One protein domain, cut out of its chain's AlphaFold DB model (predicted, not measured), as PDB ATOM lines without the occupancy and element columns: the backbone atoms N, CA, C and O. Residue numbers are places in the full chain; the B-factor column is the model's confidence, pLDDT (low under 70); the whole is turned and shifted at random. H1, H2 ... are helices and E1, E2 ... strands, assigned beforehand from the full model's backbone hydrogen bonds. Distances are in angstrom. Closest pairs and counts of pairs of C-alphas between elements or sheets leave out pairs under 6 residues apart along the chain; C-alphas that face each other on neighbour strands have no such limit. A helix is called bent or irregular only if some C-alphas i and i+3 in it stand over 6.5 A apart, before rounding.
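This is residues 2 to 126 of the 127 residues of an uncharacterized protein of Pelagibacteraceae bacterium TMED247 (UniProt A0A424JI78). A two-stranded hairpin, E1 and E2, forms one side of the model, with H3 packed along it, mainly against E2. On the side of H3 away from the strands, H1 and H5 pack on H3 and cross each other, while short H6 lies in the tail beyond H5. The printed part has 125 residues with six named helices and two strands, in the order H1 H2 H3 E1 E2 H4 H5 H6; the antiparallel sheet has the order E1 - E2. The class is mostly helix, and the whole is compact, with a radius of gyration of the C-alphas of 14.9 A and spans of 52 by 35 by 30 A.

E1, residues 49 to 54, is 16.9 A long, and E2, residues 60 to 65, 15.8 A. H3, residues 34 to 44, measures 15.9 A, H5, residues 100 to 115, 22.9 A, and H1, residues 2 to 10, 12.2 A from C-alpha 2 at (44.685, 22.628, 23.569). H2, residues 19 to 25, measures 10.2 A and is irregular: C-alphas 20 and 23 are 7.0 A apart. H4 is residues 76 to 79, 4.8 A, and H6 residues 121 to 124, 5.6 A, ending at C-alpha 124 (30.745, 9.709, 35.720).

In the hairpin of E1 and E2, N 51 and O 63 are 2.9 A apart, within hydrogen-bond range. The closest C-alphas of H3 and E2, Cys 34 and Trp 62, are 5.1 A apart. H3 touches H5, His 36 to Val 104 being the closest C-alphas at 4.9 A, at a steep tilt of 56 degrees, the same way. H1 touches H3, closest C-alphas Ile 8 and Ala 37 at 6.5 A, and H5, Ala 7 and Val 111 at 5.4 A. H2, H4 and H6 touch no helix. Each O i to N i+4 pair is within range in H1, H3 and H5; H2 has 1 of 3, with 3 of 4 O i to N i+3 pairs.

The C-alphas of Asp 56 and Tyr 126, the two farthest apart, are 52.2 A apart. The printed part has no cut; the link from H4 to H5, 20 residues, is long. Residues 98 to 100 and 118 to 126 have pLDDT under 70.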
ATOM      1  N   GLU A   2      44.052  23.579  24.507       95.19
ATOM      2  CA  GLU A   2      44.685  22.628  23.569       95.19
ATOM      3  C   GLU A   2      43.939  21.293  23.417       95.19
ATOM      4  O   GLU A   2      43.524  20.973  22.310       95.19
ATOM      5  N   LYS A   3      43.652  20.578  24.517       96.19
ATOM      6  CA  LYS A   3      42.892  19.309  24.475       96.19
ATOM      7  C   LYS A   3      41.521  19.431  23.799       96.19
ATOM      8  O   LYS A   3      41.099  18.530  23.089       96.19
ATOM      9  N   VAL A   4      40.822  20.547  24.020       97.38
ATOM     10  CA  VAL A   4      39.514  20.812  23.397       97.38
ATOM     11  C   VAL A   4      39.686  21.084  21.904       97.38
ATOM     12  O   VAL A   4      38.924  20.561  21.102       97.38
ATOM     13  N   ILE A   5      40.695  21.872  21.517       97.56
ATOM     14  CA  ILE A   5      41.013  22.135  20.107       97.56
ATOM     15  C   ILE A   5      41.362  20.833  19.382       97.56
ATOM     16  O   ILE A   5      40.861  20.602  18.285       97.56
ATOM     17  N   GLU A   6      42.186  19.983  19.991       97.44
ATOM     18  CA  GLU A   6      42.561  18.678  19.446       97.44
ATOM     19  C   GLU A   6      41.335  17.777  19.265       97.44
ATOM     20  O   GLU A   6      41.081  17.311  18.155       97.44
ATOM     21  N   ALA A   7      40.498  17.645  20.299       97.75
ATOM     22  CA  ALA A   7      39.263  16.868  20.219       97.75
ATOM     23  C   ALA A   7      38.282  17.422  19.171       97.75
ATOM     24  O   ALA A   7      37.630  16.655  18.459       97.75
ATOM     25  N   ILE A   8      38.189  18.750  19.008       98.31
ATOM     26  CA  ILE A   8      37.419  19.353  17.912       98.31
ATOM     27  C   ILE A   8      37.989  18.894  16.570       98.31
ATOM     28  O   ILE A   8      37.225  18.348  15.775       98.31
ATOM     29  N   LYS A   9      39.299  19.067  16.325       97.19
ATOM     30  CA  LYS A   9      39.959  18.683  15.062       97.19
ATOM     31  C   LYS A   9      39.738  17.208  14.723       97.19
ATOM     32  O   LYS A   9      39.352  16.910  13.595       97.19
ATOM     33  N   ASN A  10      39.890  16.313  15.699       96.88
ATOM     34  CA  ASN A  10      39.709  14.867  15.533       96.88
ATOM     35  C   ASN A  10      38.288  14.478  15.088       96.88
ATOM     36  O   ASN A  10      38.095  13.447  14.445       96.88
ATOM     37  N   ASN A  11      37.289  15.315  15.388       97.56
ATOM     38  CA  ASN A  11      35.880  15.050  15.095       97.56
ATOM     39  C   ASN A  11      35.310  15.867  13.919       97.56
ATOM     40  O   ASN A  11      34.104  15.778  13.638       97.56
ATOM     41  N   LEU A  12      36.149  16.626  13.201       96.94
ATOM     42  CA  LEU A  12      35.782  17.316  11.961       96.94
ATOM     43  C   LEU A  12      35.714  16.326  10.792       96.94
ATOM     44  O   LEU A  12      36.689  16.081  10.092       96.94
ATOM     45  N   THR A  13      34.531  15.755  10.569       95.69
ATOM     46  CA  THR A  13      34.292  14.754   9.517       95.69
ATOM     47  C   THR A  13      33.325  15.253   8.444       95.69
ATOM     48  O   THR A  13      32.454  16.091   8.693       95.69
ATOM     49  N   THR A  14      33.436  14.711   7.230       95.25
ATOM     50  CA  THR A  14      32.734  15.202   6.028       95.25
ATOM     51  C   THR A  14      31.204  15.179   6.114       95.25
ATOM     52  O   THR A  14      30.545  15.950   5.419       95.25
ATOM     53  N   ASP A  15      30.602  14.382   7.002       94.62
ATOM     54  CA  ASP A  15      29.153  14.399   7.249       94.62
ATOM     55  C   ASP A  15      28.656  15.691   7.928       94.62
ATOM     56  O   ASP A  15      27.461  15.996   7.892       94.62
ATOM     57  N   LEU A  16      29.562  16.485   8.511       94.31
ATOM     58  CA  LEU A  16      29.273  17.826   9.024       94.31
ATOM     59  C   LEU A  16      29.255  18.884   7.910       94.31
ATOM     60  O   LEU A  16      28.744  19.990   8.111       94.31
ATOM     61  N   LEU A  17      29.754  18.581   6.711       93.88
ATOM     62  CA  LEU A  17      29.849  19.547   5.618       93.88
ATOM     63  C   LEU A  17      28.514  19.742   4.896       93.88
ATOM     64  O   LEU A  17      27.600  18.915   4.945       93.88
ATOM     65  N   ALA A  18      28.332  20.906   4.275       90.06
ATOM     66  CA  ALA A  18      27.294  21.038   3.254       90.06
ATOM     67  C   ALA A  18      27.791  20.372   1.964       90.06
ATOM     68  O   ALA A  18      28.994  20.334   1.717       90.06
ATOM     69  N   LYS A  19      26.876  19.880   1.120       91.75
ATOM     70  CA  LYS A  19      27.239  19.172  -0.122       91.75
ATOM     71  C   LYS A  19      28.183  19.982  -1.019       91.75
ATOM     72  O   LYS A  19      29.069  19.406  -1.637       91.75
ATOM     73  N   THR A  20      28.023  21.304  -1.040       92.75
ATOM     74  CA  THR A  20      28.865  22.239  -1.802       92.75
ATOM     75  C   THR A  20      30.323  22.271  -1.336       92.75
ATOM     76  O   THR A  20      31.200  22.571  -2.137       92.75
ATOM     77  N   TRP A  21      30.601  21.923  -0.076       94.25
ATOM     78  CA  TRP A  21      31.950  21.931   0.496       94.25
ATOM     79  C   TRP A  21      32.695  20.603   0.335       94.25
ATOM     80  O   TRP A  21      33.909  20.588   0.502       94.25
ATOM     81  N   LEU A  22      32.018  19.505  -0.023       94.25
ATOM     82  CA  LEU A  22      32.635  18.172  -0.097       94.25
ATOM     83  C   LEU A  22      33.811  18.120  -1.082       94.25
ATOM     84  O   LEU A  22      34.895  17.675  -0.716       94.25
ATOM     85  N   SER A  23      33.621  18.616  -2.308       94.00
ATOM     86  CA  SER A  23      34.671  18.588  -3.336       94.00
ATOM     87  C   SER A  23      35.874  19.447  -2.956       94.00
ATOM     88  O   SER A  23      37.008  19.062  -3.217       94.00
ATOM     89  N   ARG A  24      35.634  20.600  -2.317       92.62
ATOM     90  CA  ARG A  24      36.702  21.491  -1.856       92.62
ATOM     91  C   ARG A  24      37.448  20.890  -0.669       92.62
ATOM     92  O   ARG A  24      38.669  20.885  -0.681       92.62
ATOM     93  N   ASN A  25      36.736  20.335   0.307       95.38
ATOM     94  CA  ASN A  25      37.332  19.703   1.481       95.38
ATOM     95  C   ASN A  25      38.221  18.501   1.122       95.38
ATOM     96  O   ASN A  25      39.282  18.332   1.711       95.38
ATOM     97  N   ALA A  26      37.848  17.731   0.092       92.19
ATOM     98  CA  ALA A  26      38.641  16.599  -0.390       92.19
ATOM     99  C   ALA A  26      40.055  16.979  -0.874       92.19
ATOM    100  O   ALA A  26      40.934  16.122  -0.910       92.19
ATOM    101  N   VAL A  27      40.273  18.242  -1.254       89.94
ATOM    102  CA  VAL A  27      41.577  18.767  -1.702       89.94
ATOM    103  C   VAL A  27      42.159  19.826  -0.763       89.94
ATOM    104  O   VAL A  27      43.359  20.076  -0.785       89.94
ATOM    105  N   GLN A  28      41.319  20.455   0.059       88.81
ATOM    106  CA  GLN A  28      41.671  21.475   1.042       88.81
ATOM    107  C   GLN A  28      41.141  21.024   2.399       88.81
ATOM    108  O   GLN A  28      39.990  21.299   2.748       88.81
ATOM    109  N   ASN A  29      41.986  20.318   3.151       87.44
ATOM    110  CA  ASN A  29      41.652  19.858   4.495       87.44
ATOM    111  C   ASN A  29      41.087  21.020   5.339       87.44
ATOM    112  O   ASN A  29      41.474  22.172   5.156       87.44
ATOM    113  N   MET A  30      40.149  20.728   6.242       93.50
ATOM    114  CA  MET A  30      39.431  21.711   7.078       93.50
ATOM    115  C   MET A  30      38.447  22.657   6.355       93.50
ATOM    116  O   MET A  30      37.632  23.297   7.027       93.50
ATOM    117  N   ALA A  31      38.427  22.724   5.017       94.25
ATOM    118  CA  ALA A  31      37.507  23.611   4.301       94.25
ATOM    119  C   ALA A  31      36.036  23.272   4.604       94.25
ATOM    120  O   ALA A  31      35.624  22.110   4.557       94.25
ATOM    121  N   GLY A  32      35.238  24.295   4.919       94.44
ATOM    122  CA  GLY A  32      33.826  24.157   5.294       94.44
ATOM    123  C   GLY A  32      33.571  23.780   6.762       94.44
ATOM    124  O   GLY A  32      32.406  23.678   7.163       94.44
ATOM    125  N   HIS A  33      34.621  23.612   7.577       96.69
ATOM    126  CA  HIS A  33      34.489  23.287   9.002       96.69
ATOM    127  C   HIS A  33      34.470  24.492   9.955       96.69
ATOM    128  O   HIS A  33      33.978  24.391  11.083       96.69
ATOM    129  N   CYS A  34      34.941  25.648   9.486       96.69
ATOM    130  CA  CYS A  34      35.236  26.829  10.301       96.69
ATOM    131  C   CYS A  34      34.082  27.280  11.213       96.69
ATOM    132  O   CYS A  34      34.294  27.562  12.395       96.69
ATOM    133  N   TYR A  35      32.841  27.283  10.709       96.50
ATOM    134  CA  TYR A  35      31.680  27.715  11.489       96.50
ATOM    135  C   TYR A  35      31.427  26.834  12.716       96.50
ATOM    136  O   TYR A  35      31.274  27.348  13.826       96.50
ATOM    137  N   HIS A  36      31.360  25.512  12.541       95.94
ATOM    138  CA  HIS A  36      31.010  24.630  13.651       95.94
ATOM    139  C   HIS A  36      32.189  24.399  14.594       95.94
ATOM    140  O   HIS A  36      31.960  24.353  15.798       95.94
ATOM    141  N   ALA A  37      33.424  24.366  14.085       97.88
ATOM    142  CA  ALA A  37      34.619  24.339  14.926       97.88
ATOM    143  C   ALA A  37      34.659  25.548  15.882       97.88
ATOM    144  O   ALA A  37      34.787  25.378  17.093       97.88
ATOM    145  N   SER A  38      34.445  26.759  15.354       98.06
ATOM    146  CA  SER A  38      34.444  27.993  16.154       98.06
ATOM    147  C   SER A  38      33.273  28.055  17.139       98.06
ATOM    148  O   SER A  38      33.440  28.457  18.289       98.06
ATOM    149  N   CYS A  39      32.075  27.620  16.729       97.38
ATOM    150  CA  CYS A  39      30.923  27.578  17.635       97.38
ATOM    151  C   CYS A  39      31.119  26.589  18.791       97.38
ATOM    152  O   CYS A  39      30.755  26.909  19.921       97.38
ATOM    153  N   VAL A  40      31.673  25.401  18.524       98.00
ATOM    154  CA  VAL A  40      31.946  24.414  19.577       98.00
ATOM    155  C   VAL A  40      33.038  24.920  20.508       98.00
ATOM    156  O   VAL A  40      32.856  24.851  21.718       98.00
ATOM    157  N   LEU A  41      34.106  25.529  19.989       98.19
ATOM    158  CA  LEU A  41      35.128  26.143  20.836       98.19
ATOM    159  C   LEU A  41      34.527  27.195  21.784       98.19
ATOM    160  O   LEU A  41      34.813  27.180  22.978       98.19
ATOM    161  N   GLN A  42      33.637  28.052  21.279       97.25
ATOM    162  CA  GLN A  42      32.938  29.043  22.100       97.25
ATOM    163  C   GLN A  42      31.990  28.413  23.143       97.25
ATOM    164  O   GLN A  42      31.714  29.050  24.153       97.25
ATOM    165  N   ASN A  43      31.479  27.187  22.949       96.25
ATOM    166  CA  ASN A  43      30.711  26.506  24.005       96.25
ATOM    167  C   ASN A  43      31.582  26.233  25.239       96.25
ATOM    168  O   ASN A  43      31.121  26.436  26.358       96.25
ATOM    169  N   TYR A  44      32.827  25.794  25.029       97.19
ATOM    170  CA  TYR A  44      33.779  25.515  26.109       97.19
ATOM    171  C   TYR A  44      34.397  26.778  26.705       97.19
ATOM    172  O   TYR A  44      34.762  26.780  27.878       97.19
ATOM    173  N   TYR A  45      34.520  27.832  25.897       97.06
ATOM    174  CA  TYR A  45      35.146  29.098  26.269       97.06
ATOM    175  C   TYR A  45      34.217  30.273  25.915       97.06
ATOM    176  O   TYR A  45      34.413  30.930  24.884       97.06
ATOM    177  N   PRO A  46      33.164  30.530  26.720       95.56
ATOM    178  CA  PRO A  46      32.157  31.557  26.433       95.56
ATOM    179  C   PRO A  46      32.703  32.990  26.387       95.56
ATOM    180  O   PRO A  46      32.048  33.881  25.847       95.56
ATOM    181  N   GLU A  47      33.887  33.224  26.953       96.00
ATOM    182  CA  GLU A  47      34.620  34.486  26.884       96.00
ATOM    183  C   GLU A  47      35.181  34.789  25.488       96.00
ATOM    184  O   GLU A  47      35.503  35.942  25.196       96.00
ATOM    185  N   LEU A  48      35.292  33.779  24.617       97.44
ATOM    186  CA  LEU A  48      35.742  33.970  23.246       97.44
ATOM    187  C   LEU A  48      34.650  34.611  22.394       97.44
ATOM    188  O   LEU A  48      33.489  34.191  22.359       97.44
ATOM    189  N   GLU A  49      35.049  35.600  21.608       97.75
ATOM    190  CA  GLU A  49      34.163  36.213  20.637       97.75
ATOM    191  C   GLU A  49      34.169  35.415  19.338       97.75
ATOM    192  O   GLU A  49      35.227  35.074  18.810       97.75
ATOM    193  N   LEU A  50      32.988  35.169  18.772       98.00
ATOM    194  CA  LEU A  50      32.878  34.625  17.425       98.00
ATOM    195  C   LEU A  50      33.076  35.756  16.413       98.00
ATOM    196  O   LEU A  50      32.395  36.785  16.465       98.00
ATOM    197  N   HIS A  51      33.999  35.563  15.480       98.25
ATOM    198  CA  HIS A  51      34.286  36.493  14.395       98.25
ATOM    199  C   HIS A  51      34.091  35.795  13.053       98.25
ATOM    200  O   HIS A  51      34.177  34.571  12.945       98.25
ATOM    201  N   ARG A  52      33.804  36.587  12.019       97.69
ATOM    202  CA  ARG A  52      33.856  36.124  10.632       97.69
ATOM    203  C   ARG A  52      34.456  37.168   9.711       97.69
ATOM    204  O   ARG A  52      34.297  38.368   9.947       97.69
ATOM    205  N   ALA A  53      35.066  36.713   8.632       97.75
ATOM    206  CA  ALA A  53      35.556  37.547   7.544       97.75
ATOM    207  C   ALA A  53      35.207  36.917   6.195       97.75
ATOM    208  O   ALA A  53      34.941  35.722   6.128       97.75
ATOM    209  N   VAL A  54      35.195  37.728   5.140       97.25
ATOM    210  CA  VAL A  54      35.158  37.229   3.761       97.25
ATOM    211  C   VAL A  54      36.603  37.076   3.299       97.25
ATOM    212  O   VAL A  54      37.393  38.016   3.455       97.25
ATOM    213  N   ASP A  55      36.956  35.896   2.802       95.19
ATOM    214  CA  ASP A  55      38.280  35.615   2.258       95.19
ATOM    215  C   ASP A  55      38.449  36.154   0.828       95.19
ATOM    216  O   ASP A  55      37.554  36.783   0.258       95.19
ATOM    217  N   ASP A  56      39.633  35.957   0.254       92.88
ATOM    218  CA  ASP A  56      39.958  36.462  -1.084       92.88
ATOM    219  C   ASP A  56      39.233  35.698  -2.209       92.88
ATOM    220  O   ASP A  56      39.219  36.151  -3.352       92.88
ATOM    221  N   GLU A  57      38.591  34.571  -1.889       92.00
ATOM    222  CA  GLU A  57      37.751  33.790  -2.799       92.00
ATOM    223  C   GLU A  57      36.257  34.141  -2.649       92.00
ATOM    224  O   GLU A  57      35.414  33.583  -3.353       92.00
ATOM    225  N   GLY A  58      35.914  35.098  -1.778       94.62
ATOM    226  CA  GLY A  58      34.541  35.546  -1.550       94.62
ATOM    227  C   GLY A  58      33.752  34.676  -0.569       94.62
ATOM    228  O   GLY A  58      32.546  34.887  -0.414       94.62
ATOM    229  N   GLU A  59      34.404  33.738   0.118       94.50
ATOM    230  CA  GLU A  59      33.766  32.829   1.066       94.50
ATOM    231  C   GLU A  59      33.873  33.344   2.500       94.50
ATOM    232  O   GLU A  59      34.841  33.997   2.898       94.50
ATOM    233  N   TYR A  60      32.856  33.052   3.311       95.50
ATOM    234  CA  TYR A  60      32.914  33.391   4.727       95.50
ATOM    235  C   TYR A  60      33.770  32.388   5.500       95.50
ATOM    236  O   TYR A  60      33.554  31.178   5.435       95.50
ATOM    237  N   HIS A  61      34.648  32.923   6.341       97.25
ATOM    238  CA  HIS A  61      35.473  32.171   7.272       97.25
ATOM    239  C   HIS A  61      35.195  32.596   8.709       97.25
ATOM    240  O   HIS A  61      35.144  33.793   8.998       97.25
ATOM    241  N   TRP A  62      35.007  31.625   9.600       97.81
ATOM    242  CA  TRP A  62      34.723  31.846  11.019       97.81
ATOM    243  C   TRP A  62      35.903  31.421  11.879       97.81
ATOM    244  O   TRP A  62      36.508  30.382  11.635       97.81
ATOM    245  N   PHE A  63      36.173  32.208  12.912       98.38
ATOM    246  CA  PHE A  63      37.210  31.949  13.907       98.38
ATOM    247  C   PHE A  63      36.808  32.580  15.241       98.38
ATOM    248  O   PHE A  63      35.913  33.433  15.304       98.38
ATOM    249  N   CYS A  64      37.463  32.166  16.320       98.25
ATOM    250  CA  CYS A  64      37.304  32.793  17.623       98.25
ATOM    251  C   CYS A  64      38.369  33.870  17.835       98.25
ATOM    252  O   CYS A  64      39.468  33.800  17.288       98.25
ATOM    253  N   LYS A  65      38.051  34.868  18.653       97.81
ATOM    254  CA  LYS A  65      38.994  35.900  19.076       97.81
ATOM    255  C   LYS A  65      38.965  36.022  20.596       97.81
ATOM    256  O   LYS A  65      37.887  36.146  21.181       97.81
ATOM    257  N   SER A  66      40.137  35.973  21.219       96.12
ATOM    258  CA  SER A  66      40.318  36.334  22.624       96.12
ATOM    259  C   SER A  66      40.600  37.840  22.740       96.12
ATOM    260  O   SER A  66      40.461  38.599  21.777       96.12
ATOM    261  N   LYS A  67      40.992  38.311  23.925       93.94
ATOM    262  CA  LYS A  67      41.422  39.704  24.091       93.94
ATOM    263  C   LYS A  67      42.686  40.017  23.279       93.94
ATOM    264  O   LYS A  67      42.785  41.112  22.727       93.94
ATOM    265  N   ASP A  68      43.596  39.049  23.186       91.88
ATOM    266  CA  ASP A  68      44.964  39.264  22.715       91.88
ATOM    267  C   ASP A  68      45.302  38.476  21.437       91.88
ATOM    268  O   ASP A  68      46.293  38.795  20.788       91.88
ATOM    269  N   ASP A  69      44.483  37.490  21.038       95.06
ATOM    270  CA  ASP A  69      44.827  36.564  19.949       95.06
ATOM    271  C   ASP A  69      43.623  36.080  19.112       95.06
ATOM    272  O   ASP A  69      42.460  36.160  19.533       95.06
ATOM    273  N   PHE A  70      43.911  35.550  17.921       96.38
ATOM    274  CA  PHE A  70      42.975  34.831  17.060       96.38
ATOM    275  C   PHE A  70      43.137  33.324  17.257       96.38
ATOM    276  O   PHE A  70      44.238  32.790  17.222       96.38
ATOM    277  N   ILE A  71      42.022  32.622  17.432       97.81
ATOM    278  CA  ILE A  71      42.006  31.172  17.610       97.81
ATOM    279  C   ILE A  71      41.220  30.572  16.451       97.81
ATOM    280  O   ILE A  71      39.986  30.633  16.407       97.81
ATOM    281  N   ASP A  72      41.950  29.999  15.500       97.88
ATOM    282  CA  ASP A  72      41.407  29.439  14.268       97.88
ATOM    283  C   ASP A  72      41.798  27.971  14.122       97.88
ATOM    284  O   ASP A  72      42.861  27.610  13.625       97.88
ATOM    285  N   ILE A  73      40.886  27.096  14.543       97.94
ATOM    286  CA  ILE A  73      41.067  25.640  14.479       97.94
ATOM    287  C   ILE A  73      41.273  25.158  13.032       97.94
ATOM    288  O   ILE A  73      41.860  24.102  12.804       97.94
ATOM    289  N   THR A  74      40.799  25.933  12.056       97.56
ATOM    290  CA  THR A  74      40.722  25.565  10.640       97.56
ATOM    291  C   THR A  74      41.644  26.407   9.758       97.56
ATOM    292  O   THR A  74      41.452  26.441   8.542       97.56
ATOM    293  N   GLU A  75      42.648  27.071  10.338       96.56
ATOM    294  CA  GLU A  75      43.606  27.907   9.600       96.56
ATOM    295  C   GLU A  75      44.372  27.127   8.520       96.56
ATOM    296  O   GLU A  75      44.745  27.692   7.492       96.56
ATOM    297  N   GLU A  76      44.537  25.813   8.715       95.00
ATOM    298  CA  GLU A  76      45.232  24.906   7.796       95.00
ATOM    299  C   GLU A  76      44.632  24.919   6.382       95.00
ATOM    300  O   GLU A  76      45.368  24.766   5.408       95.00
ATOM    301  N   GLN A  77      43.331  25.215   6.241       94.12
ATOM    302  CA  GLN A  77      42.693  25.359   4.925       94.12
ATOM    303  C   GLN A  77      43.336  26.473   4.068       94.12
ATOM    304  O   GLN A  77      43.230  26.454   2.838       94.12
ATOM    305  N   TYR A  78      43.995  27.441   4.716       95.38
ATOM    306  CA  TYR A  78      44.739  28.538   4.099       95.38
ATOM    307  C   TYR A  78      46.248  28.291   4.165       95.38
ATOM    308  O   TYR A  78      46.926  28.351   3.136       95.38
ATOM    309  N   THR A  79      46.788  27.982   5.346       95.94
ATOM    310  CA  THR A  79      48.244  27.931   5.554       95.94
ATOM    311  C   THR A  79      48.909  26.794   4.784       95.94
ATOM    312  O   THR A  79      50.001  26.991   4.253       95.94
ATOM    313  N   ALA A  80      48.227  25.658   4.580       94.06
ATOM    314  CA  ALA A  80      48.718  24.571   3.725       94.06
ATOM    315  C   ALA A  80      48.888  24.987   2.248       94.06
ATOM    316  O   ALA A  80      49.597  24.330   1.488       94.06
ATOM    317  N   ARG A  81      48.259  26.095   1.836       93.06
ATOM    318  CA  ARG A  81      48.372  26.695   0.498       93.06
ATOM    319  C   ARG A  81      49.309  27.911   0.476       93.06
ATOM    320  O   ARG A  81      49.379  28.594  -0.541       93.06
ATOM    321  N   GLY A  82      49.986  28.214   1.586       94.88
ATOM    322  CA  GLY A  82      50.786  29.432   1.744       94.88
ATOM    323  C   GLY A  82      49.950  30.714   1.833       94.88
ATOM    324  O   GLY A  82      50.467  31.795   1.566       94.88
ATOM    325  N   LEU A  83      48.661  30.603   2.174       94.62
ATOM    326  CA  LEU A  83      47.753  31.738   2.331       94.62
ATOM    327  C   LEU A  83      47.629  32.139   3.804       94.62
ATOM    328  O   LEU A  83      47.766  31.310   4.704       94.62
ATOM    329  N   ILE A  84      47.319  33.413   4.039       95.56
ATOM    330  CA  ILE A  84      47.026  33.945   5.371       95.56
ATOM    331  C   ILE A  84      45.503  33.936   5.554       95.56
ATOM    332  O   ILE A  84      44.802  34.508   4.713       95.56
ATOM    333  N   PRO A  85      44.964  33.339   6.633       96.62
ATOM    334  CA  PRO A  85      43.539  33.439   6.925       96.62
ATOM    335  C   PRO A  85      43.076  34.905   7.053       96.62
ATOM    336  O   PRO A  85      43.842  35.784   7.463       96.62
ATOM    337  N   PRO A  86      41.804  35.221   6.757       97.06
ATOM    338  CA  PRO A  86      41.307  36.599   6.686       97.06
ATOM    339  C   PRO A  86      41.090  37.277   8.060       97.06
ATOM    340  O   PRO A  86      40.185  38.100   8.210       97.06
ATOM    341  N   TRP A  87      41.912  36.982   9.076       96.56
ATOM    342  CA  TRP A  87      41.757  37.476  10.454       96.56
ATOM    343  C   TRP A  87      41.690  39.003  10.550       96.56
ATOM    344  O   TRP A  87      40.838  39.555  11.246       96.56
ATOM    345  N   HIS A  88      42.534  39.699   9.782       94.00
ATOM    346  CA  HIS A  88      42.601  41.163   9.741       94.00
ATOM    347  C   HIS A  88      41.318  41.829   9.204       94.00
ATOM    348  O   HIS A  88      41.078  43.004   9.469       94.00
ATOM    349  N   LYS A  89      40.479  41.081   8.472       95.69
ATOM    350  CA  LYS A  89      39.167  41.523   7.961       95.69
ATOM    351  C   LYS A  89      38.012  41.118   8.895       95.69
ATOM    352  O   LYS A  89      36.848  41.365   8.573       95.69
ATOM    353  N   GLY A  90      38.321  40.478  10.026       95.44
ATOM    354  CA  GLY A  90      37.373  39.920  10.987       95.44
ATOM    355  C   GLY A  90      36.411  40.936  11.582       95.44
ATOM    356  O   GLY A  90      36.811  42.006  12.037       95.44
ATOM    357  N   LYS A  91      35.128  40.573  11.629       97.06
ATOM    358  CA  LYS A  91      34.095  41.306  12.365       97.06
ATOM    359  C   LYS A  91      33.401  40.376  13.349       97.06
ATOM    360  O   LYS A  91      33.024  39.258  12.985       97.06
ATOM    361  N   LYS A  92      33.168  40.878  14.565       97.25
ATOM    362  CA  LYS A  92      32.373  40.190  15.587       97.25
ATOM    363  C   LYS A  92      31.002  39.829  15.018       97.25
ATOM    364  O   LYS A  92      30.369  40.631  14.329       97.25
ATOM    365  N   THR A  93      30.544  38.615  15.295       96.06
ATOM    366  CA  THR A  93      29.286  38.095  14.765       96.06
ATOM    367  C   THR A  93      28.568  37.222  15.788       96.06
ATOM    368  O   THR A  93      29.174  36.694  16.717       96.06
ATOM    369  N   ALA A  94      27.254  37.088  15.625       92.62
ATOM    370  CA  ALA A  94      26.456  36.131  16.377       92.62
ATOM    371  C   ALA A  94      26.440  34.772  15.657       92.62
ATOM    372  O   ALA A  94      26.780  34.668  14.475       92.62
ATOM    373  N   ARG A  95      26.008  33.725  16.363       92.38
ATOM    374  CA  ARG A  95      25.774  32.408  15.756       92.38
ATOM    375  C   ARG A  95      24.673  32.493  14.693       92.38
ATOM    376  O   ARG A  95      23.715  33.250  14.831       92.38
ATOM    377  N   LEU A  96      24.807  31.694  13.639       87.12
ATOM    378  CA  LEU A  96      23.773  31.524  12.619       87.12
ATOM    379  C   LEU A  96      22.602  30.703  13.193       87.12
ATOM    380  O   LEU A  96      22.816  29.723  13.906       87.12
ATOM    381  N   GLY A  97      21.365  31.085  12.865       80.50
ATOM    382  CA  GLY A  97      20.149  30.388  13.309       80.50
ATOM    383  C   GLY A  97      19.748  29.162  12.463       80.50
ATOM    384  O   GLY A  97      20.438  28.763  11.522       80.50
ATOM    385  N   TRP A  98      18.568  28.606  12.773       66.19
ATOM    386  CA  TRP A  98      17.856  27.548  12.030       66.19
ATOM    387  C   TRP A  98      18.506  26.154  12.038       66.19
ATOM    388  O   TRP A  98      18.328  25.404  12.990       66.19
ATOM    389  N   ALA A  99      19.204  25.770  10.962       60.41
ATOM    390  CA  ALA A  99      19.711  24.409  10.741       60.41
ATOM    391  C   ALA A  99      21.186  24.226  11.137       60.41
ATOM    392  O   ALA A  99      21.648  23.101  11.330       60.41
ATOM    393  N   TYR A 100      21.916  25.333  11.277       63.38
ATOM    394  CA  TYR A 100      23.302  25.354  11.738       63.38
ATOM    395  C   TYR A 100      23.523  24.782  13.154       63.38
ATOM    396  O   TYR A 100      24.551  24.127  13.340       63.38
ATOM    397  N   PRO A 101      22.586  24.923  14.116       74.75
ATOM    398  CA  PRO A 101      22.721  24.337  15.449       74.75
ATOM    399  C   PRO A 101      22.956  22.824  15.432       74.75
ATOM    400  O   PRO A 101      23.862  22.360  16.108       74.75
ATOM    401  N   LYS A 102      22.273  22.059  14.567       88.56
ATOM    402  CA  LYS A 102      22.362  20.584  14.579       88.56
ATOM    403  C   LYS A 102      23.768  20.046  14.310       88.56
ATOM    404  O   LYS A 102      24.166  19.027  14.861       88.56
ATOM    405  N   LYS A 103      24.530  20.707  13.433       92.00
ATOM    406  CA  LYS A 103      25.914  20.309  13.117       92.00
ATOM    407  C   LYS A 103      26.881  20.696  14.232       92.00
ATOM    408  O   LYS A 103      27.813  19.950  14.506       92.00
ATOM    409  N   VAL A 104      26.639  21.843  14.868       95.25
ATOM    410  CA  VAL A 104      27.386  22.292  16.051       95.25
ATOM    411  C   VAL A 104      27.138  21.336  17.217       95.25
ATOM    412  O   VAL A 104      28.096  20.870  17.814       95.25
ATOM    413  N   GLU A 105      25.879  20.991  17.489       94.62
ATOM    414  CA  GLU A 105      25.472  20.022  18.515       94.62
ATOM    415  C   GLU A 105      26.108  18.654  18.268       94.62
ATOM    416  O   GLU A 105      26.776  18.125  19.148       94.62
ATOM    417  N   LYS A 106      26.012  18.129  17.042       95.94
ATOM    418  CA  LYS A 106      26.620  16.843  16.685       95.94
ATOM    419  C   LYS A 106      28.139  16.826  16.874       95.94
ATOM    420  O   LYS A 106      28.685  15.823  17.325       95.94
ATOM    421  N   LEU A 107      28.838  17.903  16.501       96.94
ATOM    422  CA  LEU A 107      30.271  18.018  16.775       96.94
ATOM    423  C   LEU A 107      30.521  18.073  18.287       96.94
ATOM    424  O   LEU A 107      31.380  17.351  18.776       96.94
ATOM    425  N   HIS A 108      29.762  18.886  19.020       96.88
ATOM    426  CA  HIS A 108      29.899  19.038  20.467       96.88
ATOM    427  C   HIS A 108      29.733  17.704  21.208       96.88
ATOM    428  O   HIS A 108      30.588  17.354  22.009       96.88
ATOM    429  N   GLU A 109      28.713  16.907  20.874       96.19
ATOM    430  CA  GLU A 109      28.502  15.566  21.443       96.19
ATOM    431  C   GLU A 109      29.694  14.628  21.213       96.19
ATOM    432  O   GLU A 109      30.063  13.844  22.088       96.19
ATOM    433  N   ARG A 110      30.312  14.691  20.028       96.69
ATOM    434  CA  ARG A 110      31.491  13.876  19.712       96.69
ATOM    435  C   ARG A 110      32.711  14.306  20.521       96.69
ATOM    436  O   ARG A 110      33.414  13.438  21.029       96.69
ATOM    437  N   VAL A 111      32.918  15.616  20.652       97.00
ATOM    438  CA  VAL A 111      34.006  16.197  21.450       97.00
ATOM    439  C   VAL A 111      33.833  15.836  22.923       97.00
ATOM    440  O   VAL A 111      34.773  15.330  23.525       97.00
ATOM    441  N   GLU A 112      32.631  15.990  23.481       95.50
ATOM    442  CA  GLU A 112      32.317  15.579  24.857       95.50
ATOM    443  C   GLU A 112      32.636  14.102  25.100       95.50
ATOM    444  O   GLU A 112      33.298  13.758  26.076       95.50
ATOM    445  N   ARG A 113      32.224  13.223  24.181       94.25
ATOM    446  CA  ARG A 113      32.489  11.784  24.285       94.25
ATOM    447  C   ARG A 113      33.982  11.448  24.220       94.25
ATOM    448  O   ARG A 113      34.432  10.535  24.910       94.25
ATOM    449  N   GLU A 114      34.747  12.145  23.382       94.19
ATOM    450  CA  GLU A 114      36.202  11.973  23.324       94.19
ATOM    451  C   GLU A 114      36.861  12.441  24.625       94.19
ATOM    452  O   GLU A 114      37.659  11.710  25.213       94.19
ATOM    453  N   LEU A 115      36.473  13.617  25.126       92.81
ATOM    454  CA  LEU A 115      37.013  14.192  26.356       92.81
ATOM    455  C   LEU A 115      36.636  13.388  27.610       92.81
ATOM    456  O   LEU A 115      37.438  13.320  28.542       92.81
ATOM    457  N   SER A 116      35.465  12.742  27.634       90.12
ATOM    458  CA  SER A 116      35.058  11.841  28.721       90.12
ATOM    459  C   SER A 116      35.741  10.468  28.665       90.12
ATOM    460  O   SER A 116      35.521   9.639  29.548       90.12
ATOM    461  N   GLY A 117      36.564  10.195  27.644       77.12
ATOM    462  CA  GLY A 117      37.229   8.904  27.456       77.12
ATOM    463  C   GLY A 117      36.266   7.778  27.071       77.12
ATOM    464  O   GLY A 117      36.496   6.631  27.445       77.12
ATOM    465  N   ASN A 118      35.172   8.097  26.367       61.19
ATOM    466  CA  ASN A 118      34.029   7.205  26.137       61.19
ATOM    467  C   ASN A 118      33.362   6.681  27.423       61.19
ATOM    468  O   ASN A 118      32.585   5.729  27.336       61.19
ATOM    469  N   LYS A 119      33.605   7.290  28.597       55.00
ATOM    470  CA  LYS A 119      32.837   6.955  29.799       55.00
ATOM    471  C   LYS A 119      31.373   7.306  29.553       55.00
ATOM    472  O   LYS A 119      31.046   8.424  29.139       55.00
ATOM    473  N   THR A 120      30.489   6.340  29.766       48.78
ATOM    474  CA  THR A 120      29.046   6.570  29.698       48.78
ATOM    475  C   THR A 120      28.635   7.534  30.809       48.78
ATOM    476  O   THR A 120      29.263   7.584  31.863       48.78
ATOM    477  N   THR A 121      27.558   8.300  30.610       50.50
ATOM    478  CA  THR A 121      27.030   9.231  31.624       50.50
ATOM    479  C   THR A 121      26.841   8.564  32.991       50.50
ATOM    480  O   THR A 121      27.021   9.212  34.011       50.50
ATOM    481  N   LEU A 122      26.544   7.259  33.025       49.31
ATOM    482  CA  LEU A 122      26.438   6.476  34.257       49.31
ATOM    483  C   LEU A 122      27.777   6.326  34.994       49.31
ATOM    484  O   LEU A 122      27.786   6.391  36.213       49.31
ATOM    485  N   GLU A 123      28.899   6.176  34.297       51.34
ATOM    486  CA  GLU A 123      30.220   5.963  34.912       51.34
ATOM    487  C   GLU A 123      30.794   7.233  35.554       51.34
ATOM    488  O   GLU A 123      31.616   7.140  36.457       51.34
ATOM    489  N   VAL A 124      30.330   8.418  35.142       52.97
ATOM    490  CA  VAL A 124      30.745   9.709  35.720       52.97
ATOM    491  C   VAL A 124      30.064   9.988  37.069       52.97
ATOM    492  O   VAL A 124      30.608  10.717  37.889       52.97
ATOM    493  N   PHE A 125      28.884   9.412  37.327       46.28
ATOM    494  CA  PHE A 125      28.122   9.649  38.565       46.28
ATOM    495  C   PHE A 125      28.455   8.684  39.716       46.28
ATOM    496  O   PHE A 125      27.917   8.856  40.809       46.28
ATOM    497  N   TYR A 126      29.314   7.687  39.489       46.62
ATOM    498  CA  TYR A 126      29.717   6.699  40.501       46.62
ATOM    499  C   TYR A 126      31.222   6.745  40.846       46.62
ATOM    500  O   TYR A 126      31.727   5.788  41.434       46.62
TER     501      TYR A 126